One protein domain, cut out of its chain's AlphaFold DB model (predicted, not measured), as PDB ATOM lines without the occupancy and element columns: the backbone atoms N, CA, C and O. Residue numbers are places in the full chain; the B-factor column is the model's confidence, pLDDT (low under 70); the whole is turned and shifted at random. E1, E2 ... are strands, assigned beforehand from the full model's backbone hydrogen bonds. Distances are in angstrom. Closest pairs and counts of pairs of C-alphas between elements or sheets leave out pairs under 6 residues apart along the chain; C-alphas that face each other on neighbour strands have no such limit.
ATOM      1  N   GLY A  24     209.755 235.548 285.775       93.19
ATOM      2  CA  GLY A  24     208.366 235.786 286.155       93.19
ATOM      3  C   GLY A  24     207.837 237.083 285.551       93.19
ATOM      4  O   GLY A  24     208.458 238.133 285.697       93.19
ATOM      5  N   VAL A  25     206.668 237.033 284.911       95.38
ATOM      6  CA  VAL A  25     205.919 238.220 284.473       95.38
ATOM      7  C   VAL A  25     204.579 238.240 285.200       95.38
ATOM      8  O   VAL A  25     203.727 237.380 284.983       95.38
ATOM      9  N   GLY A  26     204.401 239.212 286.098       94.50
ATOM     10  CA  GLY A  26     203.222 239.281 286.969       94.50
ATOM     11  C   GLY A  26     203.238 238.288 288.140       94.50
ATOM     12  O   GLY A  26     202.247 238.183 288.851       94.50
ATOM     13  N   THR A  27     204.358 237.592 288.367       92.00
ATOM     14  CA  THR A  27     204.600 236.725 289.529       92.00
ATOM     15  C   THR A  27     206.025 236.904 290.038       92.00
ATOM     16  O   THR A  27     206.956 237.073 289.251       92.00
ATOM     17  N   THR A  28     206.197 236.870 291.357       92.81
ATOM     18  CA  THR A  28     207.509 236.887 292.022       92.81
ATOM     19  C   THR A  28     208.028 235.481 292.331       92.81
ATOM     20  O   THR A  28     209.160 235.334 292.786       92.81
ATOM     21  N   THR A  29     207.229 234.440 292.070       91.81
ATOM     22  CA  THR A  29     207.542 233.030 292.356       91.81
ATOM     23  C   THR A  29     207.379 232.160 291.100       91.81
ATOM     24  O   THR A  29     206.505 231.290 291.034       91.81
ATOM     25  N   PRO A  30     208.200 232.383 290.060       93.81
ATOM     26  CA  PRO A  30     208.062 231.677 288.794       93.81
ATOM     27  C   PRO A  30     208.340 230.169 288.938       93.81
ATOM     28  O   PRO A  30     209.400 229.744 289.398       93.81
ATOM     29  N   GLN A  31     207.369 229.357 288.514       94.31
ATOM     30  CA  GLN A  31     207.372 227.892 288.631       94.31
ATOM     31  C   GLN A  31     208.015 227.156 287.435       94.31
ATOM     32  O   GLN A  31     208.067 225.929 287.441       94.31
ATOM     33  N   ALA A  32     208.465 227.874 286.403       94.62
ATOM     34  CA  ALA A  32     209.193 227.351 285.240       94.62
ATOM     35  C   ALA A  32     210.131 228.440 284.671       94.62
ATOM     36  O   ALA A  32     210.101 229.569 285.169       94.62
ATOM     37  N   LYS A  33     210.947 228.147 283.641       94.25
ATOM     38  CA  LYS A  33     211.894 229.131 283.061       94.25
ATOM     39  C   LYS A  33     211.224 230.415 282.614       94.25
ATOM     40  O   LYS A  33     211.795 231.485 282.795       94.25
ATOM     41  N   LEU A  34     210.030 230.306 282.049       95.44
ATOM     42  CA  LEU A  34     209.147 231.439 281.832       95.44
ATOM     43  C   LEU A  34     207.807 231.131 282.486       95.44
ATOM     44  O   LEU A  34     207.171 230.128 282.168       95.44
ATOM     45  N   SER A  35     207.385 232.023 283.370       96.44
ATOM     46  CA  SER A  35     206.117 231.965 284.086       96.44
ATOM     47  C   SER A  35     205.384 233.287 283.912       96.44
ATOM     48  O   SER A  35     205.911 234.338 284.275       96.44
ATOM     49  N   VAL A  36     204.158 233.247 283.390       97.38
ATOM     50  CA  VAL A  36     203.316 234.438 283.201       97.38
ATOM     51  C   VAL A  36     202.007 234.282 283.967       97.38
ATOM     52  O   VAL A  36     201.389 233.216 283.922       97.38
ATOM     53  N   GLY A  37     201.594 235.361 284.635       96.56
ATOM     54  CA  GLY A  37     200.401 235.426 285.480       96.56
ATOM     55  C   GLY A  37     200.717 235.181 286.958       96.56
ATOM     56  O   GLY A  37     201.776 234.647 287.292       96.56
ATOM     57  N   THR A  38     199.823 235.613 287.853       95.94
ATOM     58  CA  THR A  38     200.066 235.644 289.307       95.94
ATOM     59  C   THR A  38     200.359 234.261 289.885       95.94
ATOM     60  O   THR A  38     201.204 234.149 290.775       95.94
ATOM     61  N   ASN A  39     199.760 233.207 289.321       95.12
ATOM     62  CA  ASN A  39     199.976 231.815 289.723       95.12
ATOM     63  C   ASN A  39     200.793 231.011 288.696       95.12
ATOM     64  O   ASN A  39     200.791 229.774 288.723       95.12
ATOM     65  N   SER A  40     201.501 231.686 287.783       96.38
ATOM     66  CA  SER A  40     202.157 231.055 286.631       96.38
ATOM     67  C   SER A  40     201.164 230.280 285.749       96.38
ATOM     68  O   SER A  40     201.355 229.098 285.478       96.38
ATOM     69  N   GLU A  41     200.064 230.895 285.335       97.25
ATOM     70  CA  GLU A  41     199.029 230.267 284.511       97.25
ATOM     71  C   GLU A  41     199.560 229.821 283.136       97.25
ATOM     72  O   GLU A  41     199.113 228.802 282.605       97.25
ATOM     73  N   PHE A  42     200.537 230.541 282.578       97.62
ATOM     74  CA  PHE A  42     201.293 230.132 281.392       97.62
ATOM     75  C   PHE A  42     202.732 229.783 281.779       97.62
ATOM     76  O   PHE A  42     203.379 230.547 282.503       97.62
ATOM     77  N   ARG A  43     203.231 228.630 281.314       97.56
ATOM     78  CA  ARG A  43     204.569 228.126 281.672       97.56
ATOM     79  C   ARG A  43     205.308 227.528 280.487       97.56
ATOM     80  O   ARG A  43     204.731 226.724 279.750       97.56
ATOM     81  N   VAL A  44     206.600 227.839 280.409       96.31
ATOM     82  CA  VAL A  44     207.571 227.220 279.499       96.31
ATOM     83  C   VAL A  44     208.705 226.591 280.310       96.31
ATOM     84  O   VAL A  44     209.254 227.248 281.199       96.31
ATOM     85  N   ASP A  45     209.020 225.325 280.037       94.19
ATOM     86  CA  ASP A  45     210.049 224.557 280.751       94.19
ATOM     87  C   ASP A  45     211.490 224.879 280.304       94.19
ATOM     88  O   ASP A  45     211.740 225.731 279.451       94.19
ATOM     89  N   ASP A  46     212.453 224.176 280.904       92.62
ATOM     90  CA  ASP A  46     213.889 224.283 280.621       92.62
ATOM     91  C   ASP A  46     214.275 223.897 279.184       92.62
ATOM     92  O   ASP A  46     215.333 224.303 278.705       92.62
ATOM     93  N   ASN A  47     213.423 223.141 278.492       92.50
ATOM     94  CA  ASN A  47     213.610 222.726 277.107       92.50
ATOM     95  C   ASN A  47     212.906 223.664 276.112       92.50
ATOM     96  O   ASN A  47     212.994 223.441 274.906       92.50
ATOM     97  N   GLY A  48     212.230 224.713 276.594       92.56
ATOM     98  CA  GLY A  48     211.472 225.645 275.761       92.56
ATOM     99  C   GLY A  48     210.060 225.164 275.408       92.56
ATOM    100  O   GLY A  48     209.396 225.800 274.590       92.56
ATOM    101  N   ASN A  49     209.572 224.077 276.013       94.62
ATOM    102  CA  ASN A  49     208.238 223.552 275.738       94.62
ATOM    103  C   ASN A  49     207.176 224.274 276.560       94.62
ATOM    104  O   ASN A  49     207.342 224.507 277.758       94.62
ATOM    105  N   ILE A  50     206.028 224.545 275.942       95.50
ATOM    106  CA  ILE A  50     204.839 225.003 276.663       95.50
ATOM    107  C   ILE A  50     204.270 223.821 277.448       95.50
ATOM    108  O   ILE A  50     203.825 222.838 276.857       95.50
ATOM    109  N   ILE A  51     204.246 223.941 278.776       95.88
ATOM    110  CA  ILE A  51     203.744 222.888 279.675       95.88
ATOM    111  C   ILE A  51     202.399 223.242 280.314       95.88
ATOM    112  O   ILE A  51     201.719 222.360 280.842       95.88
ATOM    113  N   ARG A  52     202.002 224.526 280.299       96.75
ATOM    114  CA  ARG A  52     200.693 224.997 280.784       96.75
ATOM    115  C   ARG A  52     200.186 226.221 280.032       96.75
ATOM    116  O   ARG A  52     200.957 227.138 279.756       96.75
ATOM    117  N   ILE A  53     198.872 226.254 279.806       95.56
ATOM    118  CA  ILE A  53     198.103 227.436 279.390       95.56
ATOM    119  C   ILE A  53     196.867 227.512 280.291       95.56
ATOM    120  O   ILE A  53     196.171 226.514 280.456       95.56
ATOM    121  N   ASN A  54     196.590 228.677 280.885       95.31
ATOM    122  CA  ASN A  54     195.490 228.860 281.843       95.31
ATOM    123  C   ASN A  54     195.519 227.845 283.009       95.31
ATOM    124  O   ASN A  54     194.495 227.313 283.428       95.31
ATOM    125  N   ASN A  55     196.723 227.512 283.482       94.88
ATOM    126  CA  ASN A  55     196.996 226.485 284.490       94.88
ATOM    127  C   ASN A  55     196.578 225.044 284.109       94.88
ATOM    128  O   ASN A  55     196.730 224.122 284.913       94.88
ATOM    129  N   VAL A  56     196.124 224.810 282.874       95.31
ATOM    130  CA  VAL A  56     195.831 223.473 282.346       95.31
ATOM    131  C   VAL A  56     197.138 222.838 281.858       95.31
ATOM    132  O   VAL A  56     197.816 223.454 281.030       95.31
ATOM    133  N   PRO A  57     197.533 221.649 282.358       95.50
ATOM    134  CA  PRO A  57     198.714 220.945 281.864       95.50
ATOM    135  C   PRO A  57     198.525 220.547 280.403       95.50
ATOM    136  O   PRO A  57     197.470 220.036 280.033       95.50
ATOM    137  N   LEU A  58     199.549 220.789 279.585       95.38
ATOM    138  CA  LEU A  58     199.576 220.418 278.175       95.38
ATOM    139  C   LEU A  58     200.901 219.735 277.822       95.38
ATOM    140  O   LEU A  58     201.939 220.043 278.401       95.38
ATOM    141  N   SER A  59     200.867 218.830 276.847       95.31
ATOM    142  CA  SER A  59     202.056 218.222 276.245       95.31
ATOM    143  C   SER A  59     201.920 218.266 274.727       95.31
ATOM    144  O   SER A  59     201.015 217.644 274.175       95.31
ATOM    145  N   PHE A  60     202.781 219.047 274.068       95.00
ATOM    146  CA  PHE A  60     202.794 219.212 272.614       95.00
ATOM    147  C   PHE A  60     203.666 218.135 271.937       95.00
ATOM    148  O   PHE A  60     204.696 217.753 272.496       95.00
ATOM    149  N   PRO A  61     203.317 217.670 270.722       94.19
ATOM    150  CA  PRO A  61     204.197 216.825 269.919       94.19
ATOM    151  C   PRO A  61     205.505 217.541 269.571       94.19
ATOM    152  O   PRO A  61     205.496 218.720 269.224       94.19
ATOM    153  N   ALA A  62     206.619 216.806 269.569       91.38
ATOM    154  CA  ALA A  62     207.933 217.340 269.197       91.38
ATOM    155  C   ALA A  62     208.127 217.531 267.675       91.38
ATOM    156  O   ALA A  62     209.118 218.116 267.248       91.38
ATOM    157  N   ALA A  63     207.199 217.033 266.851       93.38
ATOM    158  CA  ALA A  63     207.232 217.139 265.393       93.38
ATOM    159  C   ALA A  63     206.043 217.956 264.871       93.38
ATOM    160  O   ALA A  63     204.992 218.012 265.509       93.38
ATOM    161  N   GLN A  64     206.200 218.561 263.692       94.31
ATOM    162  CA  GLN A  64     205.096 219.191 262.966       94.31
ATOM    163  C   GLN A  64     204.118 218.133 262.442       94.31
ATOM    164  O   GLN A  64     204.516 217.010 262.127       94.31
ATOM    165  N   GLY A  65     202.843 218.505 262.341       92.25
ATOM    166  CA  GLY A  65     201.839 217.685 261.673       92.25
ATOM    167  C   GLY A  65     202.061 217.674 260.163       92.25
ATOM    168  O   GLY A  65     202.629 218.610 259.595       92.25
ATOM    169  N   GLY A  66     201.590 216.620 259.503       91.12
ATOM    170  CA  GLY A  66     201.491 216.595 258.047       91.12
ATOM    171  C   GLY A  66     200.471 217.614 257.522       91.12
ATOM    172  O   GLY A  66     199.646 218.141 258.272       91.12
ATOM    173  N   SER A  67     200.494 217.866 256.209       85.38
ATOM    174  CA  SER A  67     199.485 218.711 255.553       85.38
ATOM    175  C   SER A  67     198.066 218.219 255.873       85.38
ATOM    176  O   SER A  67     197.773 217.031 255.740       85.38
ATOM    177  N   GLY A  68     197.195 219.131 256.314       76.81
ATOM    178  CA  GLY A  68     195.799 218.833 256.654       76.81
ATOM    179  C   GLY A  68     195.570 218.185 258.023       76.81
ATOM    180  O   GLY A  68     194.428 217.858 258.339       76.81
ATOM    181  N   GLN A  69     196.605 217.999 258.850       91.25
ATOM    182  CA  GLN A  69     196.436 217.528 260.226       91.25
ATOM    183  C   GLN A  69     196.088 218.671 261.189       91.25
ATOM    184  O   GLN A  69     196.472 219.823 260.989       91.25
ATOM    185  N   VAL A  70     195.374 218.335 262.263       92.06
ATOM    186  CA  VAL A  70     195.028 219.239 263.367       92.06
ATOM    187  C   VAL A  70     195.530 218.670 264.684       92.06
ATOM    188  O   VAL A  70     195.729 217.464 264.820       92.06
ATOM    189  N   LEU A  71     195.728 219.538 265.668       94.06
ATOM    190  CA  LEU A  71     196.163 219.146 266.999       94.06
ATOM    191  C   LEU A  71     194.940 218.845 267.882       94.06
ATOM    192  O   LEU A  71     194.094 219.716 268.074       94.06
ATOM    193  N   THR A  72     194.836 217.632 268.427       92.25
ATOM    194  CA  THR A  72     193.723 217.204 269.299       92.25
ATOM    195  C   THR A  72     194.177 216.906 270.717       92.25
ATOM    196  O   THR A  72     195.239 216.324 270.908       92.25
ATOM    197  N   ASN A  73     193.345 217.255 271.702       91.81
ATOM    198  CA  ASN A  73     193.560 216.967 273.120       91.81
ATOM    199  C   ASN A  73     192.859 215.658 273.517       91.81
ATOM    200  O   ASN A  73     191.685 215.471 273.208       91.81
ATOM    201  N   ASN A  74     193.553 214.783 274.242       87.94
ATOM    202  CA  ASN A  74     193.013 213.523 274.764       87.94
ATOM    203  C   ASN A  74     192.113 213.669 276.016       87.94
ATOM    204  O   ASN A  74     191.785 212.676 276.657       87.94
ATOM    205  N   GLY A  75     191.762 214.896 276.407       89.94
ATOM    206  CA  GLY A  75     190.976 215.200 277.607       89.94
ATOM    207  C   GLY A  75     191.802 215.297 278.893       89.94
ATOM    208  O   GLY A  75     191.287 215.769 279.903       89.94
ATOM    209  N   THR A  76     193.084 214.922 278.861       90.31
ATOM    210  CA  THR A  76     194.009 215.017 280.004       90.31
ATOM    211  C   THR A  76     195.215 215.913 279.715       90.31
ATOM    212  O   THR A  76     196.165 215.927 280.495       90.31
ATOM    213  N   GLY A  77     195.196 216.657 278.603       91.75
ATOM    214  CA  GLY A  77     196.233 217.624 278.246       91.75
ATOM    215  C   GLY A  77     197.308 217.110 277.290       91.75
ATOM    216  O   GLY A  77     198.145 217.890 276.844       91.75
ATOM    217  N   THR A  78     197.301 215.835 276.904       94.62
ATOM    218  CA  THR A  78     198.210 215.361 275.854       94.62
ATOM    219  C   THR A  78     197.646 215.750 274.496       94.62
ATOM    220  O   THR A  78     196.515 215.393 274.157       94.62
ATOM    221  N   LEU A  79     198.438 216.495 273.729       95.75
ATOM    222  CA  LEU A  79     198.098 216.942 272.392       95.75
ATOM    223  C   LEU A  79     198.758 216.024 271.358       95.75
ATOM    224  O   LEU A  79     199.933 215.686 271.482       95.75
ATOM    225  N   SER A  80     198.023 215.632 270.323       94.56
ATOM    226  CA  SER A  80     198.530 214.789 269.232       94.56
ATOM    227  C   SER A  80     198.052 215.300 267.882       94.56
ATOM    228  O   SER A  80     196.916 215.760 267.765       94.56
ATOM    229  N   TRP A  81     198.891 215.201 266.848       95.06
ATOM    230  CA  TRP A  81     198.437 215.437 265.480       95.06
ATOM    231  C   TRP A  81     197.498 214.316 265.060       95.06
ATOM    232  O   TRP A  81     197.859 213.142 265.113       95.06
ATOM    233  N   THR A  82     196.302 214.683 264.629       88.31
ATOM    234  CA  THR A  82     195.379 213.775 263.964       88.31
ATOM    235  C   THR A  82     195.073 214.314 262.585       88.31
ATOM    236  O   THR A  82     194.975 215.522 262.371       88.31
ATOM    237  N   THR A  83     194.854 213.416 261.641       82.75
ATOM    238  CA  THR A  83     194.086 213.770 260.454       82.75
ATOM    239  C   THR A  83     192.635 213.918 260.923       82.75
ATOM    240  O   THR A  83     192.107 212.954 261.487       82.75
TER     241      THR A  83
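Overview. This is residues 24 to 83 of the 399 residues of an uncharacterized protein of Chitinophagaceae bacterium (UniProt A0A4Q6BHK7). Look for little regular structure in an elongated shape: a small sheet, E1 to E3, makes one half, and a separate hairpin, E4 and E5, the other, joined by a long link. The sheet, in order E1, E2, E3, is a meander, each strand the antiparallel neighbour of the one before. The printed part has 60 residues, no named helix and five strands holding 18 residues, all strand by class; it is loose, radius of gyration of the C-alphas 13.2 A, spanning 41 by 22 by 14 A.

Along the chain. Find C-alpha 34 at (209.147, 231.439, 281.832), where E1, residues 34 to 36, begins. E2 is 42 to 44 and E3 50 to 53. E4, 70 to 73, runs 10.1 A; E5, 79 to 82, runs 9.4 A to C-alpha 82 at (195.379, 213.775, 263.964).

Arrangement. See N 36 and O 42 of E1 and E2 at 2.9 A, N 51 and O 43 of E3 and E2 at 3.0 A, and N 70 and O 82 of E4 and E5 at 2.8 A, within hydrogen-bond range. E3 and E4 are apart.

Size, cuts and confidence. The printed part has no cut; residues 54 to 69 form the long link, and no printed residue is under 70 in pLDDT.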